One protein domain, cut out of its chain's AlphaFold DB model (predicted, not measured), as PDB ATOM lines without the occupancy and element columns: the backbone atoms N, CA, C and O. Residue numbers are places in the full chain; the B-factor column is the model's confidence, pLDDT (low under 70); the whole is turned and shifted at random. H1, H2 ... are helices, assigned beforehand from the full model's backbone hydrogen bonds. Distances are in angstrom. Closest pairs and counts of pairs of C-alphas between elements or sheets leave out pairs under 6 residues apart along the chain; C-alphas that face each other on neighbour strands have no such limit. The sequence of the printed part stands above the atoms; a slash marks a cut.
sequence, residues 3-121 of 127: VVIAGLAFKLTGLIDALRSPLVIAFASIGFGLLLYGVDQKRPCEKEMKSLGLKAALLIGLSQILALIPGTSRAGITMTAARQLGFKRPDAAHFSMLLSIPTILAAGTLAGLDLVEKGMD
ATOM      1  N   VAL A   3      82.093  -7.381  60.084       81.56
ATOM      2  CA  VAL A   3      82.399  -7.495  61.521       81.56
ATOM      3  C   VAL A   3      83.613  -8.367  61.837       81.56
ATOM      4  O   VAL A   3      84.326  -8.066  62.783       81.56
ATOM      5  N   VAL A   4      83.881  -9.422  61.061       78.88
ATOM      6  CA  VAL A   4      85.033 -10.308  61.310       78.88
ATOM      7  C   VAL A   4      86.336  -9.563  61.014       78.88
ATOM      8  O   VAL A   4      87.271  -9.618  61.804       78.88
ATOM      9  N   ILE A   5      86.358  -8.799  59.918       80.06
ATOM     10  CA  ILE A   5      87.503  -7.968  59.524       80.06
ATOM     11  C   ILE A   5      87.715  -6.846  60.547       80.06
ATOM     12  O   ILE A   5      88.824  -6.657  61.039       80.06
ATOM     13  N   ALA A   6      86.642  -6.137  60.910       78.50
ATOM     14  CA  ALA A   6      86.708  -5.079  61.914       78.50
ATOM     15  C   ALA A   6      87.150  -5.626  63.282       78.50
ATOM     16  O   ALA A   6      88.029  -5.054  63.914       78.50
ATOM     17  N   GLY A   7      86.602  -6.763  63.715       74.50
ATOM     18  CA  GLY A   7      86.960  -7.405  64.980       74.50
ATOM     19  C   GLY A   7      88.434  -7.797  65.051       74.50
ATOM     20  O   GLY A   7      89.070  -7.560  66.076       74.50
ATOM     21  N   LEU A   8      89.001  -8.315  63.956       76.75
ATOM     22  CA  LEU A   8      90.434  -8.594  63.870       76.75
ATOM     23  C   LEU A   8      91.269  -7.311  64.000       76.75
ATOM     24  O   LEU A   8      92.223  -7.282  64.771       76.75
ATOM     25  N   ALA A   9      90.879  -6.236  63.310       76.00
ATOM     26  CA  ALA A   9      91.575  -4.951  63.388       76.00
ATOM     27  C   ALA A   9      91.531  -4.344  64.803       76.00
ATOM     28  O   ALA A   9      92.544  -3.855  65.297       76.00
ATOM     29  N   PHE A  10      90.387  -4.418  65.490       69.19
ATOM     30  CA  PHE A  10      90.248  -3.920  66.863       69.19
ATOM     31  C   PHE A  10      90.964  -4.787  67.909       69.19
ATOM     32  O   PHE A  10      91.385  -4.262  68.938       69.19
ATOM     33  N   LYS A  11      91.150  -6.093  67.663       67.69
ATOM     34  CA  LYS A  11      91.986  -6.949  68.523       67.69
ATOM     35  C   LYS A  11      93.432  -6.438  68.570       67.69
ATOM     36  O   LYS A  11      94.049  -6.476  69.626       67.69
ATOM     37  N   LEU A  12      93.948  -5.911  67.457       65.75
ATOM     38  CA  LEU A  12      95.318  -5.394  67.370       65.75
ATOM     39  C   LEU A  12      95.523  -4.064  68.114       65.75
ATOM     40  O   LEU A  12      96.653  -3.727  68.445       65.75
ATOM     41  N   THR A  13      94.456  -3.306  68.390       68.56
ATOM     42  CA  THR A  13      94.550  -1.986  69.042       68.56
ATOM     43  C   THR A  13      94.314  -2.016  70.554       68.56
ATOM     44  O   THR A  13      94.462  -0.983  71.200       68.56
ATOM     45  N   GLY A  14      93.915  -3.155  71.139       65.31
ATOM     46  CA  GLY A  14      93.653  -3.302  72.584       65.31
ATOM     47  C   GLY A  14      92.436  -2.524  73.117       65.31
ATOM     48  O   GLY A  14      92.091  -2.621  74.294       65.31
ATOM     49  N   LEU A  15      91.737  -1.777  72.257       65.56
ATOM     50  CA  LEU A  15      90.646  -0.873  72.635       65.56
ATOM     51  C   LEU A  15      89.435  -1.611  73.231       65.56
ATOM     52  O   LEU A  15      88.706  -1.068  74.058       65.56
ATOM     53  N   ILE A  16      89.227  -2.863  72.817       64.25
ATOM     54  CA  ILE A  16      88.132  -3.704  73.309       64.25
ATOM     55  C   ILE A  16      88.327  -4.037  74.790       64.25
ATOM     56  O   ILE A  16      87.352  -4.013  75.538       64.25
ATOM     57  N   ASP A  17      89.556  -4.314  75.231       67.25
ATOM     58  CA  ASP A  17      89.817  -4.715  76.616       67.25
ATOM     59  C   ASP A  17      89.624  -3.551  77.597       67.25
ATOM     60  O   ASP A  17      89.084  -3.752  78.682       67.25
ATOM     61  N   ALA A  18      89.913  -2.315  77.175       67.25
ATOM     62  CA  ALA A  18      89.616  -1.113  77.958       67.25
ATOM     63  C   ALA A  18      88.104  -0.878  78.167       67.25
ATOM     64  O   ALA A  18      87.696  -0.256  79.147       67.25
ATOM     65  N   LEU A  19      87.257  -1.391  77.266       65.88
ATOM     66  CA  LEU A  19      85.795  -1.254  77.322       65.88
ATOM     67  C   LEU A  19      85.096  -2.428  78.028       65.88
ATOM     68  O   LEU A  19      83.879  -2.390  78.221       65.88
ATOM     69  N   ARG A  20      85.830  -3.471  78.443       69.38
ATOM     70  CA  ARG A  20      85.288  -4.666  79.120       69.38
ATOM     71  C   ARG A  20      84.996  -4.432  80.607       69.38
ATOM     72  O   ARG A  20      85.404  -5.203  81.468       69.38
ATOM     73  N   SER A  21      84.236  -3.386  80.918       85.25
ATOM     74  CA  SER A  21      83.680  -3.179  82.259       85.25
ATOM     75  C   SER A  21      82.244  -3.717  82.336       85.25
ATOM     76  O   SER A  21      81.456  -3.451  81.424       85.25
ATOM     77  N   PRO A  22      81.847  -4.413  83.423       86.25
ATOM     78  CA  PRO A  22      80.469  -4.872  83.616       86.25
ATOM     79  C   PRO A  22      79.431  -3.750  83.493       86.25
ATOM     80  O   PRO A  22      78.349  -3.967  82.950       86.25
ATOM     81  N   LEU A  23      79.774  -2.534  83.937       88.06
ATOM     82  CA  LEU A  23      78.896  -1.368  83.815       88.06
ATOM     83  C   LEU A  23      78.709  -0.948  82.355       88.06
ATOM     84  O   LEU A  23      77.582  -0.704  81.934       88.06
ATOM     85  N   VAL A  24      79.788  -0.915  81.564       85.50
ATOM     86  CA  VAL A  24      79.720  -0.602  80.125       85.50
ATOM     87  C   VAL A  24      78.830  -1.616  79.414       85.50
ATOM     88  O   VAL A  24      77.937  -1.230  78.665       85.50
ATOM     89  N   ILE A  25      79.012  -2.903  79.721       88.38
ATOM     90  CA  ILE A  25      78.202  -3.992  79.170       88.38
ATOM     91  C   ILE A  25      76.724  -3.804  79.527       88.38
ATOM     92  O   ILE A  25      75.869  -3.918  78.646       88.38
ATOM     93  N   ALA A  26      76.407  -3.492  80.787       89.00
ATOM     94  CA  ALA A  26      75.034  -3.296  81.243       89.00
ATOM     95  C   ALA A  26      74.361  -2.109  80.535       89.00
ATOM     96  O   ALA A  26      73.283  -2.264  79.957       89.00
ATOM     97  N   PHE A  27      75.013  -0.943  80.513       91.31
ATOM     98  CA  PHE A  27      74.466   0.251  79.865       91.31
ATOM     99  C   PHE A  27      74.332   0.077  78.350       91.31
ATOM    100  O   PHE A  27      73.297   0.442  77.790       91.31
ATOM    101  N   ALA A  28      75.321  -0.530  77.687       89.25
ATOM    102  CA  ALA A  28      75.237  -0.850  76.264       89.25
ATOM    103  C   ALA A  28      74.081  -1.819  75.975       89.25
ATOM    104  O   ALA A  28      73.294  -1.571  75.060       89.25
ATOM    105  N   SER A  29      73.918  -2.874  76.782       89.44
ATOM    106  CA  SER A  29      72.826  -3.847  76.619       89.44
ATOM    107  C   SER A  29      71.455  -3.174  76.709       89.44
ATOM    108  O   SER A  29      70.596  -3.404  75.857       89.44
ATOM    109  N   ILE A  30      71.261  -2.302  77.704       92.94
ATOM    110  CA  ILE A  30      70.012  -1.550  77.879       92.94
ATOM    111  C   ILE A  30      69.801  -0.589  76.706       92.94
ATOM    112  O   ILE A  30      68.729  -0.587  76.105       92.94
ATOM    113  N   GLY A  31      70.823   0.188  76.337       92.94
ATOM    114  CA  GLY A  31      70.744   1.162  75.249       92.94
ATOM    115  C   GLY A  31      70.368   0.521  73.910       92.94
ATOM    116  O   GLY A  31      69.446   0.981  73.237       92.94
ATOM    117  N   PHE A  32      71.015  -0.589  73.547       90.62
ATOM    118  CA  PHE A  32      70.677  -1.332  72.331       90.62
ATOM    119  C   PHE A  32      69.331  -2.063  72.429       90.62
ATOM    120  O   PHE A  32      68.636  -2.178  71.422       90.62
ATOM    121  N   GLY A  33      68.926  -2.510  73.620       90.50
ATOM    122  CA  GLY A  33      67.586  -3.050  73.856       90.50
ATOM    123  C   GLY A  33      66.488  -2.011  73.606       90.50
ATOM    124  O   GLY A  33      65.516  -2.292  72.905       90.50
ATOM    125  N   LEU A  34      66.679  -0.784  74.098       93.12
ATOM    126  CA  LEU A  34      65.778   0.345  73.842       93.12
ATOM    127  C   LEU A  34      65.770   0.745  72.363       93.12
ATOM    128  O   LEU A  34      64.705   1.023  71.812       93.12
ATOM    129  N   LEU A  35      66.932   0.728  71.703       90.25
ATOM    130  CA  LEU A  35      67.032   0.966  70.263       90.25
ATOM    131  C   LEU A  35      66.211  -0.061  69.473       90.25
ATOM    132  O   LEU A  35      65.413   0.321  68.615       90.25
ATOM    133  N   LEU A  36      66.373  -1.352  69.782       89.12
ATOM    134  CA  LEU A  36      65.604  -2.423  69.155       89.12
ATOM    135  C   LEU A  36      64.105  -2.219  69.381       89.12
ATOM    136  O   LEU A  36      63.343  -2.262  68.420       89.12
ATOM    137  N   TYR A  37      63.689  -1.951  70.622       90.25
ATOM    138  CA  TYR A  37      62.291  -1.683  70.958       90.25
ATOM    139  C   TYR A  37      61.724  -0.512  70.142       90.25
ATOM    140  O   TYR A  37      60.666  -0.632  69.525       90.25
ATOM    141  N   GLY A  38      62.454   0.604  70.067       91.31
ATOM    142  CA  GLY A  38      62.036   1.786  69.314       91.31
ATOM    143  C   GLY A  38      61.924   1.547  67.806       91.31
ATOM    144  O   GLY A  38      61.036   2.102  67.157       91.31
ATOM    145  N   VAL A  39      62.794   0.714  67.227       88.69
ATOM    146  CA  VAL A  39      62.690   0.305  65.817       88.69
ATOM    147  C   VAL A  39      61.529  -0.664  65.614       88.69
ATOM    148  O   VAL A  39      60.791  -0.537  64.638       88.69
ATOM    149  N   ASP A  40      61.340  -1.609  66.532       85.56
ATOM    150  CA  ASP A  40      60.349  -2.671  66.391       85.56
ATOM    151  C   ASP A  40      58.894  -2.194  66.548       85.56
ATOM    152  O   ASP A  40      57.978  -2.864  66.063       85.56
ATOM    153  N   GLN A  41      58.689  -1.025  67.165       86.56
ATOM    154  CA  GLN A  41      57.388  -0.357  67.292       86.56
ATOM    155  C   GLN A  41      56.945   0.419  66.036       86.56
ATOM    156  O   GLN A  41      55.810   0.893  65.969       86.56
ATOM    157  N   LYS A  42      57.806   0.575  65.021       79.56
ATOM    158  CA  LYS A  42      57.454   1.307  63.791       79.56
ATOM    159  C   LYS A  42      56.524   0.471  62.877       79.56
ATOM    160  O   LYS A  42      56.628  -0.753  62.817       79.56
ATOM    161  N   ARG A  43      55.595   1.170  62.194       64.69
ATOM    162  CA  ARG A  43      54.500   0.696  61.294       64.69
ATOM    163  C   ARG A  43      54.979  -0.189  60.103       64.69
ATOM    164  O   ARG A  43      56.187  -0.329  59.925       64.69
ATOM    165  N   PRO A  44      54.076  -0.876  59.357       67.00
ATOM    166  CA  PRO A  44      54.218  -2.288  59.011       67.00
ATOM    167  C   PRO A  44      55.453  -2.582  58.162       67.00
ATOM    168  O   PRO A  44      55.672  -2.046  57.079       67.00
ATOM    169  N   CYS A  45      56.261  -3.494  58.682       71.62
ATOM    170  CA  CYS A  45      57.351  -4.107  57.953       71.62
ATOM    171  C   CYS A  45      56.793  -5.277  57.143       71.62
ATOM    172  O   CYS A  45      56.512  -6.335  57.708       71.62
ATOM    173  N   GLU A  46      56.609  -5.076  55.844       84.00
ATOM    174  CA  GLU A  46      55.963  -6.051  54.960       84.00
ATOM    175  C   GLU A  46      56.957  -6.885  54.149       84.00
ATOM    176  O   GLU A  46      56.567  -7.888  53.550       84.00
ATOM    177  N   LYS A  47      58.245  -6.517  54.141       85.88
ATOM    178  CA  LYS A  47      59.245  -7.226  53.340       85.88
ATOM    179  C   LYS A  47      59.483  -8.623  53.893       85.88
ATOM    180  O   LYS A  47      59.722  -8.807  55.088       85.88
ATOM    181  N   GLU A  48      59.468  -9.589  52.989       88.19
ATOM    182  CA  GLU A  48      59.752 -10.986  53.290       88.19
ATOM    183  C   GLU A  48      61.212 -11.320  53.020       88.19
ATOM    184  O   GLU A  48      61.866 -10.665  52.202       88.19
ATOM    185  N   MET A  49      61.700 -12.402  53.625       84.44
ATOM    186  CA  MET A  49      63.049 -12.921  53.382       84.44
ATOM    187  C   MET A  49      63.371 -13.083  51.889       84.44
ATOM    188  O   MET A  49      64.483 -12.800  51.457       84.44
ATOM    189  N   LYS A  50      62.393 -13.493  51.070       83.81
ATOM    190  CA  LYS A  50      62.574 -13.695  49.621       83.81
ATOM    191  C   LYS A  50      62.963 -12.415  48.872       83.81
ATOM    192  O   LYS A  50      63.565 -12.490  47.809       83.81
ATOM    193  N   SER A  51      62.635 -11.249  49.429       85.50
ATOM    194  CA  SER A  51      62.991  -9.937  48.872       85.50
ATOM    195  C   SER A  51      64.369  -9.436  49.324       85.50
ATOM    196  O   SER A  51      64.764  -8.313  49.002       85.50
ATOM    197  N   LEU A  52      65.108 -10.243  50.094       86.06
ATOM    198  CA  LEU A  52      66.405  -9.870  50.636       86.06
ATOM    199  C   LEU A  52      67.452  -9.799  49.520       86.06
ATOM    200  O   LEU A  52      68.041 -10.790  49.103       86.06
ATOM    201  N   GLY A  53      67.678  -8.583  49.032       90.62
ATOM    202  CA  GLY A  53      68.739  -8.289  48.079       90.62
ATOM    203  C   GLY A  53      70.114  -8.176  48.740       90.62
ATOM    204  O   GLY A  53      70.250  -7.925  49.939       90.62
ATOM    205  N   LEU A  54      71.155  -8.253  47.912       89.12
ATOM    206  CA  LEU A  54      72.558  -8.190  48.335       89.12
ATOM    207  C   LEU A  54      72.894  -6.887  49.087       89.12
ATOM    208  O   LEU A  54      73.632  -6.902  50.068       89.12
ATOM    209  N   LYS A  55      72.268  -5.766  48.699       90.62
ATOM    210  CA  LYS A  55      72.386  -4.478  49.407       90.62
ATOM    211  C   LYS A  55      71.878  -4.553  50.851       90.62
ATOM    212  O   LYS A  55      72.542  -4.054  51.752       90.62
ATOM    213  N   ALA A  56      70.724  -5.186  51.080       90.50
ATOM    214  CA  ALA A  56      70.167  -5.344  52.422       90.50
ATOM    215  C   ALA A  56      71.044  -6.271  53.273       90.50
ATOM    216  O   ALA A  56      71.359  -5.933  54.410       90.50
ATOM    217  N   ALA A  57      71.508  -7.385  52.695       90.62
ATOM    218  CA  ALA A  57      72.426  -8.308  53.361       90.62
ATOM    219  C   ALA A  57      73.720  -7.608  53.818       90.62
ATOM    220  O   ALA A  57      74.154  -7.790  54.954       90.62
ATOM    221  N   LEU A  58      74.306  -6.761  52.961       90.50
ATOM    222  CA  LEU A  58      75.501  -5.983  53.293       90.50
ATOM    223  C   LEU A  58      75.249  -4.972  54.414       90.50
ATOM    224  O   LEU A  58      76.049  -4.894  55.339       90.50
ATOM    225  N   LEU A  59      74.136  -4.233  54.372       91.69
ATOM    226  CA  LEU A  59      73.792  -3.262  55.417       91.69
ATOM    227  C   LEU A  59      73.559  -3.937  56.777       91.69
ATOM    228  O   LEU A  59      74.036  -3.442  57.796       91.69
ATOM    229  N   ILE A  60      72.890  -5.094  56.795       93.00
ATOM    230  CA  ILE A  60      72.703  -5.879  58.024       93.00
ATOM    231  C   ILE A  60      74.049  -6.438  58.516       93.00
ATOM    232  O   ILE A  60      74.331  -6.411  59.709       93.00
ATOM    233  N   GLY A  61      74.925  -6.895  57.618       91.00
ATOM    234  CA  GLY A  61      76.273  -7.346  57.982       91.00
ATOM    235  C   GLY A  61      77.183  -6.224  58.499       91.00
ATOM    236  O   GLY A  61      78.047  -6.470  59.340       91.00
ATOM    237  N   LEU A  62      76.994  -4.987  58.030       90.38
ATOM    238  CA  LEU A  62      77.694  -3.806  58.543       90.38
ATOM    239  C   LEU A  62      77.215  -3.427  59.947       90.38
ATOM    240  O   LEU A  62      78.034  -3.020  60.769       90.38
ATOM    241  N   SER A  63      75.930  -3.621  60.267       92.31
ATOM    242  CA  SER A  63      75.419  -3.320  61.612       92.31
ATOM    243  C   SER A  63      76.075  -4.178  62.700       92.31
ATOM    244  O   SER A  63      76.197  -3.734  63.838       92.31
ATOM    245  N   GLN A  64      76.594  -5.363  62.356       90.88
ATOM    246  CA  GLN A  64      77.349  -6.199  63.293       90.88
ATOM    247  C   GLN A  64      78.665  -5.576  63.760       90.88
ATOM    248  O   GLN A  64      79.170  -5.994  64.794       90.88
ATOM    249  N   ILE A  65      79.218  -4.576  63.067       87.31
ATOM    250  CA  ILE A  65      80.400  -3.848  63.558       87.31
ATOM    251  C   ILE A  65      80.087  -3.183  64.907       87.31
ATOM    252  O   ILE A  65      80.926  -3.180  65.801       87.31
ATOM    253  N   LEU A  66      78.851  -2.716  65.108       86.88
ATOM    254  CA  LEU A  66      78.407  -2.174  66.396       86.88
ATOM    255  C   LEU A  66      78.411  -3.238  67.500       86.88
ATOM    256  O   LEU A  66      78.558  -2.909  68.672       86.88
ATOM    257  N   ALA A  67      78.323  -4.521  67.136       87.12
ATOM    258  CA  ALA A  67      78.416  -5.618  68.088       87.12
ATOM    259  C   ALA A  67      79.826  -5.844  68.658       87.12
ATOM    260  O   ALA A  67      80.000  -6.706  69.517       87.12
ATOM    261  N   LEU A  68      80.827  -5.088  68.192       83.38
ATOM    262  CA  LEU A  68      82.151  -5.041  68.810       83.38
ATOM    263  C   LEU A  68      82.149  -4.252  70.126       83.38
ATOM    264  O   LEU A  68      83.040  -4.457  70.945       83.38
ATOM    265  N   ILE A  69      81.148  -3.392  70.356       84.44
ATOM    266  CA  ILE A  69      80.962  -2.707  71.637       84.44
ATOM    267  C   ILE A  69      80.511  -3.748  72.678       84.44
ATOM    268  O   ILE A  69      79.438  -4.344  72.498       84.44
ATOM    269  N   PRO A  70      81.274  -3.968  73.769       83.50
ATOM    270  CA  PRO A  70      80.908  -4.929  74.808       83.50
ATOM    271  C   PRO A  70      79.499  -4.667  75.361       83.50
ATOM    272  O   PRO A  70      79.164  -3.540  75.708       83.50
ATOM    273  N   GLY A  71      78.667  -5.711  75.423       84.50
ATOM    274  CA  GLY A  71      77.249  -5.620  75.810       84.50
ATOM    275  C   GLY A  71      76.265  -5.472  74.651       84.50
ATOM    276  O   GLY A  71      75.065  -5.651  74.830       84.50
ATOM    277  N   THR A  72      76.739  -5.240  73.430       89.25
ATOM    278  CA  THR A  72      75.854  -5.233  72.261       89.25
ATOM    279  C   THR A  72      75.515  -6.659  71.833       89.25
ATOM    280  O   THR A  72      76.392  -7.466  71.517       89.25
ATOM    281  N   SER A  73      74.224  -6.980  71.763       88.94
ATOM    282  CA  SER A  73      73.769  -8.271  71.243       88.94
ATOM    283  C   SER A  73      73.931  -8.329  69.724       88.94
ATOM    284  O   SER A  73      73.243  -7.614  68.995       88.94
ATOM    285  N   ARG A  74      74.796  -9.229  69.230       89.00
ATOM    286  CA  ARG A  74      74.982  -9.482  67.787       89.00
ATOM    287  C   ARG A  74      73.664  -9.780  67.079       89.00
ATOM    288  O   ARG A  74      73.378  -9.162  66.063       89.00
ATOM    289  N   ALA A  75      72.873 -10.703  67.626       89.44
ATOM    290  CA  ALA A  75      71.587 -11.076  67.044       89.44
ATOM    291  C   ALA A  75      70.558  -9.935  67.146       89.44
ATOM    292  O   ALA A  75      69.727  -9.766  66.253       89.44
ATOM    293  N   GLY A  76      70.638  -9.136  68.217       91.38
ATOM    294  CA  GLY A  76      69.790  -7.969  68.426       91.38
ATOM    295  C   GLY A  76      70.060  -6.854  67.417       91.38
ATOM    296  O   GLY A  76      69.115  -6.322  66.841       91.38
ATOM    297  N   ILE A  77      71.325  -6.516  67.141       93.56
ATOM    298  CA  ILE A  77      71.663  -5.413  66.227       93.56
ATOM    299  C   ILE A  77      71.395  -5.748  64.754       93.56
ATOM    300  O   ILE A  77      70.977  -4.886  63.980       93.56
ATOM    301  N   THR A  78      71.565  -7.009  64.355       94.38
ATOM    302  CA  THR A  78      71.214  -7.488  63.008       94.38
ATOM    303  C   THR A  78      69.706  -7.547  62.818       94.38
ATOM    304  O   THR A  78      69.205  -7.110  61.784       94.38
ATOM    305  N   MET A  79      68.966  -8.016  63.830       93.25
ATOM    306  CA  MET A  79      67.506  -7.983  63.820       93.25
ATOM    307  C   MET A  79      66.999  -6.538  63.783       93.25
ATOM    308  O   MET A  79      66.153  -6.223  62.956       93.25
ATOM    309  N   THR A  80      67.566  -5.636  64.591       93.56
ATOM    310  CA  THR A  80      67.238  -4.198  64.576       93.56
ATOM    311  C   THR A  80      67.446  -3.602  63.184       93.56
ATOM    312  O   THR A  80      66.543  -2.966  62.648       93.56
ATOM    313  N   ALA A  81      68.595  -3.863  62.554       93.69
ATOM    314  CA  ALA A  81      68.882  -3.384  61.204       93.69
ATOM    315  C   ALA A  81      67.905  -3.955  60.162       93.69
ATOM    316  O   ALA A  81      67.387  -3.215  59.329       93.69
ATOM    317  N   ALA A  82      67.587  -5.250  60.231       93.31
ATOM    318  CA  ALA A  82      66.609  -5.872  59.341       93.31
ATOM    319  C   ALA A  82      65.198  -5.277  59.529       93.31
ATOM    320  O   ALA A  82      64.517  -4.953  58.555       93.31
ATOM    321  N   ARG A  83      64.770  -5.046  60.775       92.50
ATOM    322  CA  ARG A  83      63.494  -4.381  61.080       92.50
ATOM    323  C   ARG A  83      63.471  -2.951  60.550       92.50
ATOM    324  O   ARG A  83      62.502  -2.556  59.913       92.50
ATOM    325  N   GLN A  84      64.567  -2.210  60.702       91.94
ATOM    326  CA  GLN A  84      64.697  -0.854  60.166       91.94
ATOM    327  C   GLN A  84      64.650  -0.810  58.630       91.94
ATOM    328  O   GLN A  84      64.162   0.163  58.060       91.94
ATOM    329  N   LEU A  85      65.099  -1.869  57.952       91.44
ATOM    330  CA  LEU A  85      64.979  -2.023  56.498       91.44
ATOM    331  C   LEU A  85      63.576  -2.461  56.038       91.44
ATOM    332  O   LEU A  85      63.323  -2.507  54.826       91.44
ATOM    333  N   GLY A  86      62.666  -2.750  56.973       91.00
ATOM    334  CA  GLY A  86      61.262  -3.065  56.715       91.00
ATOM    335  C   GLY A  86      60.934  -4.558  56.627       91.00
ATOM    336  O   GLY A  86      59.869  -4.892  56.108       91.00
ATOM    337  N   PHE A  87      61.809  -5.456  57.097       92.00
ATOM    338  CA  PHE A  87      61.542  -6.902  57.115       92.00
ATOM    339  C   PHE A  87      60.608  -7.312  58.255       92.00
ATOM    340  O   PHE A  87      60.703  -6.777  59.363       92.00
ATOM    341  N   LYS A  88      59.719  -8.284  58.013       92.56
ATOM    342  CA  LYS A  88      58.827  -8.859  59.037       92.56
ATOM    343  C   LYS A  88      59.632  -9.383  60.236       92.56
ATOM    344  O   LYS A  88      60.764  -9.828  60.085       92.56
ATOM    345  N   ARG A  89      59.044  -9.355  61.440       90.31
ATOM    346  CA  ARG A  89      59.678  -9.855  62.680       90.31
ATOM    347  C   ARG A  89      60.246 -11.276  62.547       90.31
ATOM    348  O   ARG A  89      61.433 -11.433  62.830       90.31
ATOM    349  N   PRO A  90      59.467 -12.284  62.098       91.38
ATOM    350  CA  PRO A  90      59.988 -13.641  61.945       91.38
ATOM    351  C   PRO A  90      61.127 -13.716  60.924       91.38
ATOM    352  O   PRO A  90      62.138 -14.357  61.193       91.38
ATOM    353  N   ASP A  91      61.025 -12.994  59.806       92.38
ATOM    354  CA  ASP A  91      62.077 -12.972  58.785       92.38
ATOM    355  C   ASP A  91      63.363 -12.313  59.302       92.38
ATOM    356  O   ASP A  91      64.456 -12.848  59.131       92.38
ATOM    357  N   ALA A  92      63.254 -11.183  60.002       91.88
ATOM    358  CA  ALA A  92      64.396 -10.515  60.616       91.88
ATOM    359  C   ALA A  92      65.111 -11.420  61.638       91.88
ATOM    360  O   ALA A  92      66.342 -11.484  61.652       91.88
ATOM    361  N   ALA A  93      64.348 -12.144  62.464       92.00
ATOM    362  CA  ALA A  93      64.891 -13.091  63.433       92.00
ATOM    363  C   ALA A  93      65.572 -14.286  62.744       92.00
ATOM    364  O   ALA A  93      66.718 -14.601  63.063       92.00
ATOM    365  N   HIS A  94      64.917 -14.902  61.754       92.00
ATOM    366  CA  HIS A  94      65.486 -16.009  60.982       92.00
ATOM    367  C   HIS A  94      66.781 -15.603  60.273       92.00
ATOM    368  O   HIS A  94      67.772 -16.329  60.336       92.00
ATOM    369  N   PHE A  95      66.813 -14.424  59.646       91.44
ATOM    370  CA  PHE A  95      68.007 -13.945  58.953       91.44
ATOM    371  C   PHE A  95      69.153 -13.726  59.941       91.44
ATOM    372  O   PHE A  95      70.286 -14.131  59.688       91.44
ATOM    373  N   SER A  96      68.850 -13.129  61.096       91.38
ATOM    374  CA  SER A  96      69.812 -12.901  62.174       91.38
ATOM    375  C   SER A  96      70.415 -14.208  62.716       91.38
ATOM    376  O   SER A  96      71.629 -14.296  62.927       91.38
ATOM    377  N   MET A  97      69.596 -15.253  62.879       91.44
ATOM    378  CA  MET A  97      70.062 -16.584  63.282       91.44
ATOM    379  C   MET A  97      70.970 -17.212  62.220       91.44
ATOM    380  O   MET A  97      72.070 -17.655  62.547       91.44
ATOM    381  N   LEU A  98      70.564 -17.183  60.946       91.19
ATOM    382  CA  LEU A  98      71.375 -17.707  59.840       91.19
ATOM    383  C   LEU A  98      72.719 -16.979  59.726       91.19
ATOM    384  O   LEU A  98      73.757 -17.615  59.572       91.19
ATOM    385  N   LEU A  99      72.719 -15.652  59.875       89.50
ATOM    386  CA  LEU A  99      73.926 -14.824  59.843       89.50
ATOM    387  C   LEU A  99      74.877 -15.112  61.019       89.50
ATOM    388  O   LEU A  99      76.091 -14.899  60.917       89.50
ATOM    389  N   SER A 100      74.351 -15.621  62.135       87.75
ATOM    390  CA  SER A 100      75.154 -15.980  63.305       87.75
ATOM    391  C   SER A 100      76.030 -17.209  63.054       87.75
ATOM    392  O   SER A 100      77.134 -17.249  63.585       87.75
ATOM    393  N   ILE A 101      75.615 -18.152  62.200       91.06
ATOM    394  CA  ILE A 101      76.377 -19.375  61.887       91.06
ATOM    395  C   ILE A 101      77.791 -19.064  61.360       91.06
ATOM    396  O   ILE A 101      78.761 -19.429  62.030       91.06
ATOM    397  N   PRO A 102      77.971 -18.355  60.223       88.94
ATOM    398  CA  PRO A 102      79.307 -18.064  59.705       88.94
ATOM    399  C   PRO A 102      80.102 -17.141  60.637       88.94
ATOM    400  O   PRO A 102      81.325 -17.231  60.699       88.94
ATOM    401  N   THR A 103      79.421 -16.268  61.384       86.62
ATOM    402  CA  THR A 103      80.072 -15.352  62.332       86.62
ATOM    403  C   THR A 103      80.673 -16.108  63.519       86.62
ATOM    404  O   THR A 103      81.823 -15.870  63.880       86.62
ATOM    405  N   ILE A 104      79.900 -17.014  64.127       87.62
ATOM    406  CA  ILE A 104      80.330 -17.831  65.268       87.62
ATOM    407  C   ILE A 104      81.436 -18.787  64.838       87.62
ATOM    408  O   ILE A 104      82.426 -18.904  65.551       87.62
ATOM    409  N   LEU A 105      81.303 -19.413  63.667       90.62
ATOM    410  CA  LEU A 105      82.325 -20.308  63.136       90.62
ATOM    411  C   LEU A 105      83.661 -19.576  62.950       90.62
ATOM    412  O   LEU A 105      84.667 -20.017  63.489       90.62
ATOM    413  N   ALA A 106      83.662 -18.409  62.297       87.31
ATOM    414  CA  ALA A 106      84.878 -17.616  62.111       87.31
ATOM    415  C   ALA A 106      85.517 -17.175  63.442       87.31
ATOM    416  O   ALA A 106      86.730 -17.282  63.614       87.31
ATOM    417  N   ALA A 107      84.706 -16.700  64.394       85.06
ATOM    418  CA  ALA A 107      85.194 -16.294  65.711       85.06
ATOM    419  C   ALA A 107      85.755 -17.480  66.512       85.06
ATOM    420  O   ALA A 107      86.796 -17.351  67.152       85.06
ATOM    421  N   GLY A 108      85.084 -18.633  66.453       88.12
ATOM    422  CA  GLY A 108      85.511 -19.866  67.107       88.12
ATOM    423  C   GLY A 108      86.815 -20.407  66.528       88.12
ATOM    424  O   GLY A 108      87.702 -20.767  67.292       88.12
ATOM    425  N   THR A 109      86.975 -20.397  65.201       90.38
ATOM    426  CA  THR A 109      88.235 -20.787  64.551       90.38
ATOM    427  C   THR A 109      89.387 -19.881  64.982       90.38
ATOM    428  O   THR A 109      90.435 -20.389  65.364       90.38
ATOM    429  N   LEU A 110      89.194 -18.557  64.983       86.00
ATOM    430  CA  LEU A 110      90.234 -17.614  65.408       86.00
ATOM    431  C   LEU A 110      90.628 -17.826  66.877       86.00
ATOM    432  O   LEU A 110      91.810 -17.925  67.186       86.00
ATOM    433  N   ALA A 111      89.642 -17.944  67.770       85.12
ATOM    434  CA  ALA A 111      89.892 -18.188  69.187       85.12
ATOM    435  C   ALA A 111      90.553 -19.554  69.437       85.12
ATOM    436  O   ALA A 111      91.402 -19.675  70.313       85.12
ATOM    437  N   GLY A 112      90.187 -20.578  68.661       89.00
ATOM    438  CA  GLY A 112      90.812 -21.895  68.719       89.00
ATOM    439  C   GLY A 112      92.288 -21.854  68.329       89.00
ATOM    440  O   GLY A 112      93.112 -22.426  69.035       89.00
ATOM    441  N   LEU A 113      92.635 -21.133  67.258       87.50
ATOM    442  CA  LEU A 113      94.029 -20.933  66.848       87.50
ATOM    443  C   LEU A 113      94.828 -20.168  67.914       87.50
ATOM    444  O   LEU A 113      95.907 -20.617  68.283       87.50
ATOM    445  N   ASP A 114      94.260 -19.091  68.474       83.12
ATOM    446  CA  ASP A 114      94.887 -18.331  69.570       83.12
ATOM    447  C   ASP A 114      95.177 -19.212  70.800       83.12
ATOM    448  O   ASP A 114      96.174 -19.016  71.493       83.12
ATOM    449  N   LEU A 115      94.278 -20.155  71.113       86.06
ATOM    450  CA  LEU A 115      94.444 -21.086  72.231       86.06
ATOM    451  C   LEU A 115      95.530 -22.125  71.959       86.06
ATOM    452  O   LEU A 115      96.265 -22.465  72.880       86.06
ATOM    453  N   VAL A 116      95.634 -22.624  70.726       89.00
ATOM    454  CA  VAL A 116      96.703 -23.554  70.336       89.00
ATOM    455  C   VAL A 116      98.060 -22.857  70.417       89.00
ATOM    456  O   VAL A 116      98.966 -23.401  71.035       89.00
ATOM    457  N   GLU A 117      98.176 -21.637  69.892       81.81
ATOM    458  CA  GLU A 117      99.409 -20.841  69.942       81.81
ATOM    459  C   GLU A 117      99.823 -20.538  71.392       81.81
ATOM    460  O   GLU A 117     100.926 -20.869  71.807       81.81
ATOM    461  N   LYS A 118      98.909 -20.030  72.229       77.19
ATOM    462  CA  LYS A 118      99.215 -19.741  73.645       77.19
ATOM    463  C   LYS A 118      99.411 -20.985  74.509       77.19
ATOM    464  O   LYS A 118     100.130 -20.929  75.500       77.19
ATOM    465  N   GLY A 119      98.748 -22.091  74.179       68.00
ATOM    466  CA  GLY A 119      98.956 -23.383  74.832       68.00
ATOM    467  C   GLY A 119     100.320 -23.987  74.494       68.00
ATOM    468  O   GLY A 119     100.882 -24.711  75.316       68.00
ATOM    469  N   MET A 120     100.874 -23.646  73.325       58.97
ATOM    470  CA  MET A 120     102.249 -23.962  72.945       58.97
ATOM    471  C   MET A 120     103.297 -23.088  73.652       58.97
ATOM    472  O   MET A 120     104.440 -23.510  73.688       58.97
ATOM    473  N   ASP A 121     102.917 -21.964  74.265       63.25
ATOM    474  CA  ASP A 121     103.809 -21.080  75.044       63.25
ATOM    475  C   ASP A 121     103.477 -21.088  76.556       63.25
ATOM    476  O   ASP A 121     103.819 -20.170  77.308       63.25
TER     477      ASP A 121
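Overview. This is residues 3 to 121 of the 127 residues of the protein "Bacitracin resistance protein" of Iodidimonas gelatinilytica (UniProt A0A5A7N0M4). A helical hairpin, H4 and H5, makes the core between H3 on one side and the long H6 on the other; H1 packs on H4, and residues 41 to 53 loop round one end. Residues 111 to 121, nearly all in H6, stick out as an arm. The printed part has 119 residues with six named helices, H1 to H6 in chain order, and no named strand: all helix. It is only just compact, close to loose, with a radius of gyration of the C-alphas of 16.0 A, and elongated, spanning 55 by 31 by 19 A.

Along the chain. H1, residues 3 to 13, begins at C-alpha 3 (82.399, -7.495, 61.521). H2 is residues 15 to 18. H3, residues 22 to 40, is 26.6 A long. H4, residues 54 to 68, is 22.8 A; H5 is residues 74 to 84. H6, residues 89 to 120, is 46.0 A, with a kink of 25 degrees near residue 103, and ends at C-alpha 120 (102.249, -23.962, 72.945).

Arrangement. The hub, H5, touches H3 (closest C-alphas Leu 36 and Thr 80, 5.2 A) at a shallow tilt of 26 degrees, the same way. H4 and H5 form a hairpin, with closest C-alphas Ala 67 and Arg 74, 5.2 A. H5 and H6 form another, with Met 79 and Ala 92 at 5.1 A. H1 touches H4 at Val 3 and Ile 65, 4.6 A. H1, H4, H5 and H6 form a bundle, a group of helices in touch. H3 and H5 have every O i to N i+4 pair within hydrogen-bond range; H1 has 6 of 7, H4 6 of 11, H6 25 of 28.

Size, cuts and confidence. The C-alphas of Arg 43 and Asp 121 are farthest apart, 55.6 A. The printed part has no cut. The link from H3 to H4 is long. Low confidence covers residues 10 to 20, 43 to 44 and 119 to 121.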